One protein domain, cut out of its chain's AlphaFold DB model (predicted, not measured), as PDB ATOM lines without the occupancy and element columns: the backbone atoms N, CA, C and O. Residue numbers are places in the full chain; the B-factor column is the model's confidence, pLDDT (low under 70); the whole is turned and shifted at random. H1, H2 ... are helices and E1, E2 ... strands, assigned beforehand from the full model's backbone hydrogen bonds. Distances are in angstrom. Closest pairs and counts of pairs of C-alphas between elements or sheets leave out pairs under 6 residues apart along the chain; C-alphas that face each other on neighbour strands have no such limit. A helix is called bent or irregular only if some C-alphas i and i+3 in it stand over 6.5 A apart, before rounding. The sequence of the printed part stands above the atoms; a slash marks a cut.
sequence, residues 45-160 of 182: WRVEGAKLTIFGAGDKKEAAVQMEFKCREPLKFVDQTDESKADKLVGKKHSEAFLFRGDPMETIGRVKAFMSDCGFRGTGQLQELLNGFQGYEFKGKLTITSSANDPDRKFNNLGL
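Overview. This is residues 45 to 160 of the 182 residues of an uncharacterized protein of marine sediment metagenome (UniProt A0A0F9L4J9). Look for one five-stranded sheet, curled like part of a barrel, whose E4-E5 hairpin folds back partly face to face with E3 and E2. Helices H2 and H3 run side by side over one face, H1 packs by the bend in E2 at one end, and residues 56 to 61 stick out at the other. The 116 printed residues hold E1 E2 H1 E3 H2 H3 E4 E5 in chain order; the antiparallel sheet runs E3 E2 E1 E4 E5, and the class is mixed. It is only just compact, close to loose, with a radius of gyration of the C-alphas of 15.8 A and spans of 50 by 35 by 22 A.

Along the chain. Find C-alpha 45 at (45.996, 17.926, 47.455), where E1, residues 45 to 55, begins. E2, residues 62 to 77, is 36.0 A long and bends by 91 degrees at residue 74. Next come H1, residues 83 to 88, E3, 93 to 99, H2, 104 to 117 and 19.9 A long, and H3, 126 to 133. E4, 137 to 146, spans 27.1 A; E5, 154 to 159, ends at C-alpha 159, (46.804, 28.774, 41.662).

Arrangement. In this folded sheet, one sheet bent back on itself, E3 and E2 face E4 and E5, with E1 as the hinge. Check N 51 and O 66 for E1-E2, 2.9 A, N 67 and O 96 for E2-E3, 2.8 A, N 45 and O 138 for E1-E4, 2.8 A, and N 143 and O 157 for E4-E5, 2.8 A, within hydrogen-bond range. H2 lies over E3 and E2 at a height over the sheet of 9.2 A; its closest C-alphas to E3 are Val 111 and Phe 98, 7.2 A. H3, on the same face, lies over E1, with C-alphas Leu 130 and Ala 50 closest at 5.4 A. H2 and H3 only just touch, with 3 pairs of C-alphas within 8 A, Ile 108 and Leu 126 closest at 7.1 A. H1 is on the sheet, C-alphas Ala 86 and Pro 74 closest at 6.1 A. Every O i to N i+4 pair is within range in H2 and H3; irregular H1, with C-alphas 84 and 87 7.5 A apart, has 0 of 2, but 2 of 3 O i to N i+3 pairs.

Size, cuts and confidence. The two farthest C-alphas, Asp 59 and Ser 84, are 50.8 A apart. The printed part has no cut and no long link. Look for pLDDT under 70 at residues 54 to 63, 78 to 84, 100 to 105, 107 and 144 to 160.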
ATOM      1  N   TRP A  45      47.067  18.477  48.264       88.44
ATOM      2  CA  TRP A  45      45.996  17.926  47.455       88.44
ATOM      3  C   TRP A  45      46.403  16.557  46.947       88.44
ATOM      4  O   TRP A  45      47.557  16.347  46.587       88.44
ATOM      5  N   ARG A  46      45.443  15.640  46.893       91.88
ATOM      6  CA  ARG A  46      45.571  14.370  46.182       91.88
ATOM      7  C   ARG A  46      44.645  14.382  44.983       91.88
ATOM      8  O   ARG A  46      43.469  14.698  45.141       91.88
ATOM      9  N   VAL A  47      45.145  14.014  43.814       89.88
ATOM     10  CA  VAL A  47      44.317  13.807  42.625       89.88
ATOM     11  C   VAL A  47      43.528  12.510  42.821       89.88
ATOM     12  O   VAL A  47      44.103  11.426  42.835       89.88
ATOM     13  N   GLU A  48      42.214  12.595  43.018       88.31
ATOM     14  CA  GLU A  48      41.338  11.415  43.140       88.31
ATOM     15  C   GLU A  48      40.827  10.953  41.774       88.31
ATOM     16  O   GLU A  48      40.546   9.773  41.582       88.31
ATOM     17  N   GLY A  49      40.725  11.870  40.810       86.31
ATOM     18  CA  GLY A  49      40.286  11.550  39.461       86.31
ATOM     19  C   GLY A  49      40.786  12.567  38.450       86.31
ATOM     20  O   GLY A  49      40.816  13.762  38.720       86.31
ATOM     21  N   ALA A  50      41.165  12.090  37.271       84.25
ATOM     22  CA  ALA A  50      41.523  12.919  36.130       84.25
ATOM     23  C   ALA A  50      41.075  12.181  34.867       84.25
ATOM     24  O   ALA A  50      41.554  11.079  34.596       84.25
ATOM     25  N   LYS A  51      40.105  12.735  34.134       82.00
ATOM     26  CA  LYS A  51      39.498  12.063  32.977       82.00
ATOM     27  C   LYS A  51      39.204  13.028  31.839       82.00
ATOM     28  O   LYS A  51      38.752  14.148  32.070       82.00
ATOM     29  N   LEU A  52      39.396  12.560  30.610       76.56
ATOM     30  CA  LEU A  52      38.863  13.202  29.416       76.56
ATOM     31  C   LEU A  52      37.404  12.764  29.242       76.56
ATOM     32  O   LEU A  52      37.101  11.576  29.189       76.56
ATOM     33  N   THR A  53      36.497  13.728  29.184       71.50
ATOM     34  CA  THR A  53      35.066  13.517  28.959       71.50
ATOM     35  C   THR A  53      34.696  14.154  27.634       71.50
ATOM     36  O   THR A  53      35.037  15.308  27.391       71.50
ATOM     37  N   ILE A  54      33.985  13.411  26.793       68.19
ATOM     38  CA  ILE A  54      33.388  13.928  25.563       68.19
ATOM     39  C   ILE A  54      31.882  13.973  25.794       68.19
ATOM     40  O   ILE A  54      31.295  12.983  26.231       68.19
ATOM     41  N   PHE A  55      31.267  15.118  25.543       62.59
ATOM     42  CA  PHE A  55      29.844  15.352  25.753       62.59
ATOM     43  C   PHE A  55      29.230  16.035  24.529       62.59
ATOM     44  O   PHE A  55      29.936  16.568  23.677       62.59
ATOM     45  N   GLY A  56      27.906  15.952  24.405       53.75
ATOM     46  CA  GLY A  56      27.179  16.360  23.200       53.75
ATOM     47  C   GLY A  56      26.848  15.194  22.258       53.75
ATOM     48  O   GLY A  56      27.296  14.061  22.447       53.75
ATOM     49  N   ALA A  57      26.004  15.464  21.261       44.09
ATOM     50  CA  ALA A  57      25.469  14.474  20.325       44.09
ATOM     51  C   ALA A  57      25.589  14.963  18.873       44.09
ATOM     52  O   ALA A  57      25.506  16.162  18.602       44.09
ATOM     53  N   GLY A  58      25.769  14.028  17.935       55.59
ATOM     54  CA  GLY A  58      25.957  14.344  16.515       55.59
ATOM     55  C   GLY A  58      27.267  15.095  16.258       55.59
ATOM     56  O   GLY A  58      28.321  14.670  16.734       55.59
ATOM     57  N   ASP A  59      27.182  16.211  15.532       49.25
ATOM     58  CA  ASP A  59      28.334  17.019  15.102       49.25
ATOM     59  C   ASP A  59      28.788  18.052  16.148       49.25
ATOM     60  O   ASP A  59      29.826  18.689  15.990       49.25
ATOM     61  N   LYS A  60      28.037  18.213  17.246       55.69
ATOM     62  CA  LYS A  60      28.362  19.121  18.359       55.69
ATOM     63  C   LYS A  60      28.965  18.350  19.529       55.69
ATOM     64  O   LYS A  60      28.376  18.279  20.606       55.69
ATOM     65  N   LYS A  61      30.104  17.699  19.291       57.94
ATOM     66  CA  LYS A  61      30.873  17.044  20.354       57.94
ATOM     67  C   LYS A  61      31.832  18.049  20.970       57.94
ATOM     68  O   LYS A  61      32.664  18.617  20.272       57.94
ATOM     69  N   GLU A  62      31.734  18.217  22.275       64.88
ATOM     70  CA  GLU A  62      32.659  18.998  23.083       64.88
ATOM     71  C   GLU A  62      33.498  18.056  23.942       64.88
ATOM     72  O   GLU A  62      33.052  16.973  24.330       64.88
ATOM     73  N   ALA A  63      34.734  18.453  24.227       65.38
ATOM     74  CA  ALA A  63      35.628  17.703  25.092       65.38
ATOM     75  C   ALA A  63      36.033  18.551  26.297       65.38
ATOM     76  O   ALA A  63      36.247  19.760  26.191       65.38
ATOM     77  N   ALA A  64      36.167  17.902  27.450       74.56
ATOM     78  CA  ALA A  64      36.714  18.500  28.655       74.56
ATOM     79  C   ALA A  64      37.624  17.520  29.377       74.56
ATOM     80  O   ALA A  64      37.288  16.346  29.521       74.56
ATOM     81  N   VAL A  65      38.726  18.011  29.927       76.94
ATOM     82  CA  VAL A  65      39.431  17.292  30.988       76.94
ATOM     83  C   VAL A  65      38.852  17.730  32.321       76.94
ATOM     84  O   VAL A  65      38.876  18.911  32.638       76.94
ATOM     85  N   GLN A  66      38.340  16.783  33.102       81.94
ATOM     86  CA  GLN A  66      37.846  17.010  34.459       81.94
ATOM     87  C   GLN A  66      38.823  16.399  35.455       81.94
ATOM     88  O   GLN A  66      39.166  15.218  35.343       81.94
ATOM     89  N   MET A  67      39.243  17.194  36.433       84.25
ATOM     90  CA  MET A  67      40.118  16.778  37.521       84.25
ATOM     91  C   MET A  67      39.427  16.986  38.865       84.25
ATOM     92  O   MET A  67      38.766  17.996  39.091       84.25
ATOM     93  N   GLU A  68      39.581  16.019  39.760       87.38
ATOM     94  CA  GLU A  68      39.067  16.046  41.121       87.38
ATOM     95  C   GLU A  68      40.227  15.910  42.105       87.38
ATOM     96  O   GLU A  68      41.029  14.976  42.038       87.38
ATOM     97  N   PHE A  69      40.282  16.840  43.048       86.62
ATOM     98  CA  PHE A  69      41.308  16.942  44.067       86.62
ATOM     99  C   PHE A  69      40.682  16.787  45.440       86.62
ATOM    100  O   PHE A  69      39.663  17.400  45.745       86.62
ATOM    101  N   LYS A  70      41.322  16.019  46.311       88.69
ATOM    102  CA  LYS A  70      40.936  15.872  47.709       88.69
ATOM    103  C   LYS A  70      41.935  16.584  48.595       88.69
ATOM    104  O   LYS A  70      43.138  16.345  48.488       88.69
ATOM    105  N   CYS A  71      41.443  17.432  49.488       86.44
ATOM    106  CA  CYS A  71      42.290  18.071  50.486       86.44
ATOM    107  C   CYS A  71      42.776  17.003  51.472       86.44
ATOM    108  O   CYS A  71      41.974  16.385  52.171       86.44
ATOM    109  N   ARG A  72      44.082  16.754  51.518       91.50
ATOM    110  CA  ARG A  72      44.703  15.841  52.486       91.50
ATOM    111  C   ARG A  72      45.063  16.573  53.765       91.50
ATOM    112  O   ARG A  72      44.866  16.033  54.844       91.50
ATOM    113  N   GLU A  73      45.554  17.796  53.623       89.94
ATOM    114  CA  GLU A  73      46.109  18.569  54.725       89.94
ATOM    115  C   GLU A  73      46.045  20.066  54.381       89.94
ATOM    116  O   GLU A  73      46.738  20.500  53.456       89.94
ATOM    117  N   PRO A  74      45.225  20.873  55.072       86.56
ATOM    118  CA  PRO A  74      45.330  22.326  55.019       86.56
ATOM    119  C   PRO A  74      46.651  22.758  55.658       86.56
ATOM    120  O   PRO A  74      46.957  22.363  56.777       86.56
ATOM    121  N   LEU A  75      47.440  23.565  54.952       84.56
ATOM    122  CA  LEU A  75      48.763  24.001  55.410       84.56
ATOM    123  C   LEU A  75      48.763  25.452  55.893       84.56
ATOM    124  O   LEU A  75      49.480  25.786  56.829       84.56
ATOM    125  N   LYS A  76      48.022  26.334  55.214       82.31
ATOM    126  CA  LYS A  76      47.956  27.761  55.555       82.31
ATOM    127  C   LYS A  76      46.729  28.415  54.930       82.31
ATOM    128  O   LYS A  76      46.515  28.246  53.734       82.31
ATOM    129  N   PHE A  77      45.991  29.227  55.675       78.75
ATOM    130  CA  PHE A  77      44.930  30.068  55.111       78.75
ATOM    131  C   PHE A  77      45.517  31.368  54.548       78.75
ATOM    132  O   PHE A  77      46.505  31.899  55.060       78.75
ATOM    133  N   VAL A  78      44.981  31.830  53.418       68.00
ATOM    134  CA  VAL A  78      45.491  33.012  52.697       68.00
ATOM    135  C   VAL A  78      44.784  34.290  53.166       68.00
ATOM    136  O   VAL A  78      45.337  35.379  53.045       68.00
ATOM    137  N   ASP A  79      43.593  34.154  53.736       65.38
ATOM    138  CA  ASP A  79      42.768  35.189  54.353       65.38
ATOM    139  C   ASP A  79      42.586  34.928  55.864       65.38
ATOM    140  O   ASP A  79      43.042  33.911  56.387       65.38
ATOM    141  N   GLN A  80      41.928  35.850  56.585       55.28
ATOM    142  CA  GLN A  80      41.576  35.715  58.014       55.28
ATOM    143  C   GLN A  80      40.477  34.659  58.248       55.28
ATOM    144  O   GLN A  80      39.509  34.881  58.976       55.28
ATOM    145  N   THR A  81      40.585  33.515  57.581       61.09
ATOM    146  CA  THR A  81      39.691  32.392  57.796       61.09
ATOM    147  C   THR A  81      39.957  31.786  59.170       61.09
ATOM    148  O   THR A  81      41.095  31.619  59.595       61.09
ATOM    149  N   ASP A  82      38.872  31.452  59.862       65.31
ATOM    150  CA  ASP A  82      38.875  30.756  61.143       65.31
ATOM    151  C   ASP A  82      39.564  29.381  61.022       65.31
ATOM    152  O   ASP A  82      38.966  28.402  60.558       65.31
ATOM    153  N   GLU A  83      40.837  29.320  61.430       67.56
ATOM    154  CA  GLU A  83      41.694  28.129  61.354       67.56
ATOM    155  C   GLU A  83      41.116  26.932  62.129       67.56
ATOM    156  O   GLU A  83      41.429  25.784  61.813       67.56
ATOM    157  N   SER A  84      40.185  27.164  63.068       69.19
ATOM    158  CA  SER A  84      39.497  26.102  63.823       69.19
ATOM    159  C   SER A  84      38.660  25.157  62.947       69.19
ATOM    160  O   SER A  84      38.199  24.108  63.404       69.19
ATOM    161  N   LYS A  85      38.446  25.506  61.672       71.94
ATOM    162  CA  LYS A  85      37.708  24.686  60.701       71.94
ATOM    163  C   LYS A  85      38.612  23.861  59.782       71.94
ATOM    164  O   LYS A  85      38.068  23.123  58.963       71.94
ATOM    165  N   ALA A  86      39.940  23.939  59.919       76.69
ATOM    166  CA  ALA A  86      40.895  23.227  59.066       76.69
ATOM    167  C   ALA A  86      40.612  21.719  58.981       76.69
ATOM    168  O   ALA A  86      40.472  21.175  57.884       76.69
ATOM    169  N   ASP A  87      40.384  21.057  60.114       80.75
ATOM    170  CA  ASP A  87      40.128  19.611  60.150       80.75
ATOM    171  C   ASP A  87      38.865  19.201  59.378       80.75
ATOM    172  O   ASP A  87      38.779  18.100  58.839       80.75
ATOM    173  N   LYS A  88      37.883  20.104  59.251       79.88
ATOM    174  CA  LYS A  88      36.640  19.852  58.500       79.88
ATOM    175  C   LYS A  88      36.841  19.906  56.982       79.88
ATOM    176  O   LYS A  88      35.949  19.483  56.238       79.88
ATOM    177  N   LEU A  89      37.970  20.451  56.531       81.00
ATOM    178  CA  LEU A  89      38.348  20.554  55.124       81.00
ATOM    179  C   LEU A  89      39.098  19.307  54.647       81.00
ATOM    180  O   LEU A  89      39.048  18.984  53.459       81.00
ATOM    181  N   VAL A  90      39.736  18.562  55.555       86.12
ATOM    182  CA  VAL A  90      40.371  17.282  55.228       86.12
ATOM    183  C   VAL A  90      39.330  16.319  54.651       86.12
ATOM    184  O   VAL A  90      38.233  16.131  55.172       86.12
ATOM    185  N   GLY A  91      39.664  15.718  53.514       82.94
ATOM    186  CA  GLY A  91      38.819  14.784  52.784       82.94
ATOM    187  C   GLY A  91      37.753  15.422  51.892       82.94
ATOM    188  O   GLY A  91      37.127  14.697  51.115       82.94
ATOM    189  N   LYS A  92      37.552  16.746  51.952       82.69
ATOM    190  CA  LYS A  92      36.670  17.462  51.021       82.69
ATOM    191  C   LYS A  92      37.283  17.503  49.620       82.69
ATOM    192  O   LYS A  92      38.499  17.379  49.459       82.69
ATOM    193  N   LYS A  93      36.422  17.666  48.614       84.25
ATOM    194  CA  LYS A  93      36.772  17.587  47.194       84.25
ATOM    195  C   LYS A  93      36.629  18.936  46.500       84.25
ATOM    196  O   LYS A  93      35.656  19.648  46.745       84.25
ATOM    197  N   HIS A  94      37.599  19.258  45.660       79.81
ATOM    198  CA  HIS A  94      37.632  20.392  44.744       79.81
ATOM    199  C   HIS A  94      37.721  19.850  43.319       79.81
ATOM    200  O   HIS A  94      38.317  18.796  43.105       79.81
ATOM    201  N   SER A  95      37.142  20.543  42.348       79.44
ATOM    202  CA  SER A  95      37.158  20.098  40.954       79.44
ATOM    203  C   SER A  95      37.605  21.229  40.045       79.44
ATOM    204  O   SER A  95      37.202  22.370  40.245       79.44
ATOM    205  N   GLU A  96      38.402  20.887  39.039       75.06
ATOM    206  CA  GLU A  96      38.799  21.781  37.950       75.06
ATOM    207  C   GLU A  96      38.417  21.137  36.616       75.06
ATOM    208  O   GLU A  96      38.449  19.909  36.470       75.06
ATOM    209  N   ALA A  97      38.057  21.958  35.632       73.00
ATOM    210  CA  ALA A  97      37.720  21.494  34.295       73.00
ATOM    211  C   ALA A  97      38.406  22.349  33.222       73.00
ATOM    212  O   ALA A  97      38.378  23.575  33.276       73.00
ATOM    213  N   PHE A  98      38.977  21.688  32.217       73.06
ATOM    214  CA  PHE A  98      39.593  22.307  31.046       73.06
ATOM    215  C   PHE A  98      38.748  21.982  29.821       73.06
ATOM    216  O   PHE A  98      38.736  20.839  29.365       73.06
ATOM    217  N   LEU A  99      38.026  22.976  29.309       72.44
ATOM    218  CA  LEU A  99      37.162  22.847  28.137       72.44
ATOM    219  C   LEU A  99      37.967  23.064  26.855       72.44
ATOM    220  O   LEU A  99      38.714  24.032  26.744       72.44
ATOM    221  N   PHE A 100      37.780  22.188  25.874       68.44
ATOM    222  CA  PHE A 100      38.441  22.268  24.575       68.44
ATOM    223  C   PHE A 100      37.619  23.191  23.672       68.44
ATOM    224  O   PHE A 100      36.770  22.735  22.909       68.44
ATOM    225  N   ARG A 101      37.842  24.502  23.806       68.81
ATOM    226  CA  ARG A 101      37.255  25.536  22.943       68.81
ATOM    227  C   ARG A 101      38.359  26.106  22.052       68.81
ATOM    228  O   ARG A 101      39.349  26.606  22.572       68.81
ATOM    229  N   GLY A 102      38.200  26.033  20.732       66.94
ATOM    230  CA  GLY A 102      39.233  26.473  19.785       66.94
ATOM    231  C   GLY A 102      40.256  25.378  19.473       66.94
ATOM    232  O   GLY A 102      39.860  24.242  19.218       66.94
ATOM    233  N   ASP A 103      41.552  25.714  19.455       68.88
ATOM    234  CA  ASP A 103      42.623  24.766  19.117       68.88
ATOM    235  C   ASP A 103      42.791  23.687  20.213       68.88
ATOM    236  O   ASP A 103      43.162  23.993  21.358       68.88
ATOM    237  N   PRO A 104      42.562  22.399  19.893       64.81
ATOM    238  CA  PRO A 104      42.768  21.306  20.835       64.81
ATOM    239  C   PRO A 104      44.202  21.218  21.369       64.81
ATOM    240  O   PRO A 104      44.396  20.837  22.525       64.81
ATOM    241  N   MET A 105      45.211  21.570  20.564       67.44
ATOM    242  CA  MET A 105      46.617  21.468  20.964       67.44
ATOM    243  C   MET A 105      46.974  22.464  22.061       67.44
ATOM    244  O   MET A 105      47.702  22.115  22.993       67.44
ATOM    245  N   GLU A 106      46.402  23.664  22.004       72.12
ATOM    246  CA  GLU A 106      46.562  24.669  23.047       72.12
ATOM    247  C   GLU A 106      45.984  24.169  24.376       72.12
ATOM    248  O   GLU A 106      46.647  24.216  25.415       72.12
ATOM    249  N   THR A 107      44.776  23.602  24.341       67.25
ATOM    250  CA  THR A 107      44.126  23.067  25.547       67.25
ATOM    251  C   THR A 107      44.915  21.894  26.135       67.25
ATOM    252  O   THR A 107      45.124  21.833  27.348       67.25
ATOM    253  N   ILE A 108      45.434  20.990  25.293       73.44
ATOM    254  CA  ILE A 108      46.331  19.906  25.726       73.44
ATOM    255  C   ILE A 108      47.589  20.477  26.387       73.44
ATOM    256  O   ILE A 108      47.998  19.991  27.445       73.44
ATOM    257  N   GLY A 109      48.195  21.504  25.785       70.56
ATOM    258  CA  GLY A 109      49.351  22.205  26.335       70.56
ATOM    259  C   GLY A 109      49.078  22.752  27.734       70.56
ATOM    260  O   GLY A 109      49.865  22.510  28.646       70.56
ATOM    261  N   ARG A 110      47.917  23.385  27.942       75.44
ATOM    262  CA  ARG A 110      47.489  23.902  29.254       75.44
ATOM    263  C   ARG A 110      47.316  22.803  30.299       75.44
ATOM    264  O   ARG A 110      47.785  22.957  31.422       75.44
ATOM    265  N   VAL A 111      46.689  21.684  29.937       77.88
ATOM    266  CA  VAL A 111      46.523  20.544  30.855       77.88
ATOM    267  C   VAL A 111      47.885  19.961  31.248       77.88
ATOM    268  O   VAL A 111      48.121  19.668  32.420       77.88
ATOM    269  N   LYS A 112      48.813  19.829  30.290       76.06
ATOM    270  CA  LYS A 112      50.186  19.373  30.558       76.06
ATOM    271  C   LYS A 112      50.959  20.347  31.442       76.06
ATOM    272  O   LYS A 112      51.629  19.896  32.369       76.06
ATOM    273  N   ALA A 113      50.841  21.649  31.187       76.38
ATOM    274  CA  ALA A 113      51.440  22.687  32.020       76.38
ATOM    275  C   ALA A 113      50.911  22.600  33.455       76.38
ATOM    276  O   ALA A 113      51.703  22.478  34.377       76.38
ATOM    277  N   PHE A 114      49.593  22.491  33.639       80.00
ATOM    278  CA  PHE A 114      48.990  22.324  34.963       80.00
ATOM    279  C   PHE A 114      49.535  21.099  35.718       80.00
ATOM    280  O   PHE A 114      49.908  21.202  36.887       80.00
ATOM    281  N   MET A 115      49.635  19.938  35.062       77.50
ATOM    282  CA  MET A 115      50.226  18.743  35.682       77.50
ATOM    283  C   MET A 115      51.705  18.971  36.035       77.50
ATOM    284  O   MET A 115      52.149  18.600  37.123       77.50
ATOM    285  N   SER A 116      52.460  19.625  35.147       76.94
ATOM    286  CA  SER A 116      53.855  19.998  35.391       76.94
ATOM    287  C   SER A 116      54.007  20.942  36.584       76.94
ATOM    288  O   SER A 116      54.909  20.756  37.403       76.94
ATOM    289  N   ASP A 117      53.107  21.902  36.730       72.19
ATOM    290  CA  ASP A 117      53.108  22.873  37.821       72.19
ATOM    291  C   ASP A 117      52.745  22.218  39.159       72.19
ATOM    292  O   ASP A 117      53.252  22.608  40.210       72.19
ATOM    293  N   CYS A 118      51.945  21.148  39.127       75.38
ATOM    294  CA  CYS A 118      51.735  20.286  40.289       75.38
ATOM    295  C   CYS A 118      52.999  19.491  40.669       75.38
ATOM    296  O   CYS A 118      53.055  18.924  41.754       75.38
ATOM    297  N   GLY A 119      54.017  19.443  39.805       76.19
ATOM    298  CA  GLY A 119      55.242  18.657  39.986       76.19
ATOM    299  C   GLY A 119      55.228  17.305  39.268       76.19
ATOM    300  O   GLY A 119      56.214  16.569  39.329       76.19
ATOM    301  N   PHE A 120      54.153  16.968  38.550       80.62
ATOM    302  CA  PHE A 120      54.074  15.721  37.797       80.62
ATOM    303  C   PHE A 120      54.936  15.804  36.531       80.62
ATOM    304  O   PHE A 120      54.926  16.793  35.795       80.62
ATOM    305  N   ARG A 121      55.723  14.759  36.274       79.00
ATOM    306  CA  ARG A 121      56.592  14.642  35.097       79.00
ATOM    307  C   ARG A 121      56.258  13.337  34.394       79.00
ATOM    308  O   ARG A 121      56.867  12.307  34.654       79.00
ATOM    309  N   GLY A 122      55.238  13.388  33.548       71.81
ATOM    310  CA  GLY A 122      54.844  12.276  32.692       71.81
ATOM    311  C   GLY A 122      55.163  12.564  31.229       71.81
ATOM    312  O   GLY A 122      55.191  13.717  30.796       71.81
ATOM    313  N   THR A 123      55.336  11.504  30.449       73.31
ATOM    314  CA  THR A 123      55.464  11.559  28.988       73.31
ATOM    315  C   THR A 123      54.430  10.637  28.359       73.31
ATOM    316  O   THR A 123      54.169   9.570  28.906       73.31
ATOM    317  N   GLY A 124      53.865  11.023  27.216       73.00
ATOM    318  CA  GLY A 124      52.892  10.200  26.500       73.00
ATOM    319  C   GLY A 124      51.685  10.983  25.999       73.00
ATOM    320  O   GLY A 124      51.678  12.224  25.951       73.00
ATOM    321  N   GLN A 125      50.661  10.234  25.602       75.81
ATOM    322  CA  GLN A 125      49.383  10.794  25.176       75.81
ATOM    323  C   GLN A 125      48.630  11.387  26.370       75.81
ATOM    324  O   GLN A 125      48.852  11.005  27.518       75.81
ATOM    325  N   LEU A 126      47.703  12.317  26.112       75.88
ATOM    326  CA  LEU A 126      46.961  12.992  27.182       75.88
ATOM    327  C   LEU A 126      46.275  11.994  28.129       75.88
ATOM    328  O   LEU A 126      46.368  12.156  29.337       75.88
ATOM    329  N   GLN A 127      45.638  10.946  27.600       76.31
ATOM    330  CA  GLN A 127      44.954   9.950  28.427       76.31
ATOM    331  C   GLN A 127      45.914   9.191  29.358       76.31
ATOM    332  O   GLN A 127      45.578   8.948  30.514       76.31
ATOM    333  N   GLU A 128      47.111   8.844  28.882       73.69
ATOM    334  CA  GLU A 128      48.139   8.162  29.681       73.69
ATOM    335  C   GLU A 128      48.651   9.070  30.799       73.69
ATOM    336  O   GLU A 128      48.781   8.637  31.944       73.69
ATOM    337  N   LEU A 129      48.868  10.351  30.485       81.69
ATOM    338  CA  LEU A 129      49.261  11.362  31.463       81.69
ATOM    339  C   LEU A 129      48.194  11.543  32.542       81.69
ATOM    340  O   LEU A 129      48.531  11.559  33.720       81.69
ATOM    341  N   LEU A 130      46.917  11.629  32.157       81.00
ATOM    342  CA  LEU A 130      45.809  11.751  33.106       81.00
ATOM    343  C   LEU A 130      45.713  10.526  34.016       81.00
ATOM    344  O   LEU A 130      45.544  10.688  35.220       81.00
ATOM    345  N   ASN A 131      45.869   9.320  33.466       84.00
ATOM    346  CA  ASN A 131      45.876   8.090  34.256       84.00
ATOM    347  C   ASN A 131      47.044   8.074  35.254       84.00
ATOM    348  O   ASN A 131      46.837   7.758  36.420       84.00
ATOM    349  N   GLY A 132      48.251   8.454  34.819       87.12
ATOM    350  CA  GLY A 132      49.426   8.531  35.693       87.12
ATOM    351  C   GLY A 132      49.354   9.651  36.733       87.12
ATOM    352  O   GLY A 132      49.981   9.555  37.784       87.12
ATOM    353  N   PHE A 133      48.582  10.704  36.461       88.12
ATOM    354  CA  PHE A 133      48.362  11.810  37.389       88.12
ATOM    355  C   PHE A 133      47.364  11.457  38.503       88.12
ATOM    356  O   PHE A 133      47.370  12.093  39.556       88.12
ATOM    357  N   GLN A 134      46.520  10.434  38.323       89.94
ATOM    358  CA  GLN A 134      45.635   9.957  39.387       89.94
ATOM    359  C   GLN A 134      46.441   9.389  40.560       89.94
ATOM    360  O   GLN A 134      47.413   8.661  40.392       89.94
ATOM    361  N   GLY A 135      46.026   9.730  41.777       88.62
ATOM    362  CA  GLY A 135      46.736   9.385  43.005       88.62
ATOM    363  C   GLY A 135      47.929  10.286  43.319       88.62
ATOM    364  O   GLY A 135      48.446  10.198  44.431       88.62
ATOM    365  N   TYR A 136      48.334  11.171  42.402       90.69
ATOM    366  CA  TYR A 136      49.437  12.097  42.630       90.69
ATOM    367  C   TYR A 136      49.091  13.094  43.742       90.69
ATOM    368  O   TYR A 136      47.975  13.622  43.799       90.69
ATOM    369  N   GLU A 137      50.047  13.353  44.633       91.75
ATOM    370  CA  GLU A 137      49.905  14.344  45.696       91.75
ATOM    371  C   GLU A 137      50.819  15.538  45.435       91.75
ATOM    372  O   GLU A 137      51.996  15.382  45.118       91.75
ATOM    373  N   PHE A 138      50.281  16.741  45.604       87.19
ATOM    374  CA  PHE A 138      51.023  17.980  45.412       87.19
ATOM    375  C   PHE A 138      50.585  19.048  46.406       87.19
ATOM    376  O   PHE A 138      49.522  18.974  47.024       87.19
ATOM    377  N   LYS A 139      51.414  20.077  46.560       86.12
ATOM    378  CA  LYS A 139      51.080  21.267  47.340       86.12
ATOM    379  C   LYS A 139      50.575  22.349  46.392       86.12
ATOM    380  O   LYS A 139      51.287  22.728  45.472       86.12
ATOM    381  N   GLY A 140      49.375  22.866  46.637       82.56
ATOM    382  CA  GLY A 140      48.749  23.873  45.778       82.56
ATOM    383  C   GLY A 140      48.015  24.941  46.580       82.56
ATOM    384  O   GLY A 140      47.547  24.678  47.694       82.56
ATOM    385  N   LYS A 141      47.921  26.150  46.020       81.62
ATOM    386  CA  LYS A 141      47.225  27.287  46.628       81.62
ATOM    387  C   LYS A 141      45.876  27.478  45.951       81.62
ATOM    388  O   LYS A 141      45.804  27.824  44.785       81.62
ATOM    389  N   LEU A 142      44.798  27.310  46.690       75.00
ATOM    390  CA  LEU A 142      43.467  27.687  46.253       75.00
ATOM    391  C   LEU A 142      43.244  29.178  46.552       75.00
ATOM    392  O   LEU A 142      43.501  29.656  47.657       75.00
ATOM    393  N   THR A 143      42.818  29.921  45.539       72.25
ATOM    394  CA  THR A 143      42.565  31.365  45.578       72.25
ATOM    395  C   THR A 143      41.117  31.647  45.213       72.25
ATOM    396  O   THR A 143      40.537  30.919  44.416       72.25
ATOM    397  N   ILE A 144      40.536  32.697  45.791       66.81
ATOM    398  CA  ILE A 144      39.205  33.170  45.411       66.81
ATOM    399  C   ILE A 144      39.386  34.277  44.370       66.81
ATOM    400  O   ILE A 144      39.983  35.311  44.668       66.81
ATOM    401  N   THR A 145      38.869  34.068  43.167       61.91
ATOM    402  CA  THR A 145      38.862  35.040  42.068       61.91
ATOM    403  C   THR A 145      37.428  35.390  41.689       61.91
ATOM    404  O   THR A 145      36.522  34.574  41.844       61.91
ATOM    405  N   SER A 146      37.204  36.610  41.211       52.91
ATOM    406  CA  SER A 146      35.907  37.030  40.672       52.91
ATOM    407  C   SER A 146      35.796  36.680  39.188       52.91
ATOM    408  O   SER A 146      36.797  36.717  38.469       52.91
ATOM    409  N   SER A 147      34.589  36.348  38.724       46.25
ATOM    410  CA  SER A 147      34.310  36.218  37.290       46.25
ATOM    411  C   SER A 147      34.536  37.546  36.578       46.25
ATOM    412  O   SER A 147      34.136  38.598  37.068       46.25
ATOM    413  N   ALA A 148      35.163  37.491  35.400       46.75
ATOM    414  CA  ALA A 148      35.326  38.660  34.536       46.75
ATOM    415  C   ALA A 148      33.969  39.236  34.090       46.75
ATOM    416  O   ALA A 148      33.854  40.436  33.861       46.75
ATOM    417  N   ASN A 149      32.943  38.384  34.027       40.53
ATOM    418  CA  ASN A 149      31.606  38.733  33.542       40.53
ATOM    419  C   ASN A 149      30.613  39.031  34.663       40.53
ATOM    420  O   ASN A 149      29.555  39.599  34.423       40.53
ATOM    421  N   ASP A 150      30.953  38.622  35.883       49.00
ATOM    422  CA  ASP A 150      30.175  38.885  37.084       49.00
ATOM    423  C   ASP A 150      31.151  39.048  38.262       49.00
ATOM    424  O   ASP A 150      31.536  38.061  38.900       49.00
ATOM    425  N   PRO A 151      31.607  40.284  38.534       56.28
ATOM    426  CA  PRO A 151      32.579  40.562  39.586       56.28
ATOM    427  C   PRO A 151      32.121  40.124  40.985       56.28
ATOM    428  O   PRO A 151      32.964  39.856  41.852       56.28
ATOM    429  N   ASP A 152      30.806  40.012  41.199       50.56
ATOM    430  CA  ASP A 152      30.207  39.569  42.456       50.56
ATOM    431  C   ASP A 152      30.221  38.036  42.587       50.56
ATOM    432  O   ASP A 152      30.235  37.489  43.699       50.56
ATOM    433  N   ARG A 153      30.318  37.314  41.464       49.97
ATOM    434  CA  ARG A 153      30.475  35.858  41.441       49.97
ATOM    435  C   ARG A 153      31.920  35.457  41.731       49.97
ATOM    436  O   ARG A 153      32.778  35.386  40.851       49.97
ATOM    437  N   LYS A 154      32.168  35.134  43.000       54.22
ATOM    438  CA  LYS A 154      33.441  34.586  43.487       54.22
ATOM    439  C   LYS A 154      33.557  33.089  43.216       54.22
ATOM    440  O   LYS A 154      32.612  32.332  43.437       54.22
ATOM    441  N   PHE A 155      34.739  32.656  42.799       54.88
ATOM    442  CA  PHE A 155      35.034  31.274  42.457       54.88
ATOM    443  C   PHE A 155      36.434  30.867  42.937       54.88
ATOM    444  O   PHE A 155      37.345  31.685  43.003       54.88
ATOM    445  N   ASN A 156      36.607  29.594  43.283       59.16
ATOM    446  CA  ASN A 156      37.859  29.048  43.808       59.16
ATOM    447  C   ASN A 156      38.735  28.475  42.695       59.16
ATOM    448  O   ASN A 156      38.339  27.490  42.079       59.16
ATOM    449  N   ASN A 157      39.904  29.046  42.441       64.50
ATOM    450  CA  ASN A 157      40.850  28.535  41.456       64.50
ATOM    451  C   ASN A 157      42.124  28.044  42.141       64.50
ATOM    452  O   ASN A 157      42.678  28.732  43.008       64.50
ATOM    453  N   LEU A 158      42.594  26.865  41.751       67.19
ATOM    454  CA  LEU A 158      43.883  26.351  42.175       67.19
ATOM    455  C   LEU A 158      45.018  27.086  41.434       67.19
ATOM    456  O   LEU A 158      45.387  26.756  40.312       67.19
ATOM    457  N   GLY A 159      45.591  28.092  42.090       62.62
ATOM    458  CA  GLY A 159      46.804  28.774  41.662       62.62
ATOM    459  C   GLY A 159      48.061  27.987  42.044       62.62
ATOM    460  O   GLY A 159      48.278  27.634  43.208       62.62
ATOM    461  N   LEU A 160      48.925  27.740  41.066       58.09
ATOM    462  CA  LEU A 160      50.230  27.119  41.269       58.09
ATOM    463  C   LEU A 160      51.284  28.231  41.155       58.09
ATOM    464  O   LEU A 160      51.475  28.809  40.090       58.09
TER     465      LEU A 160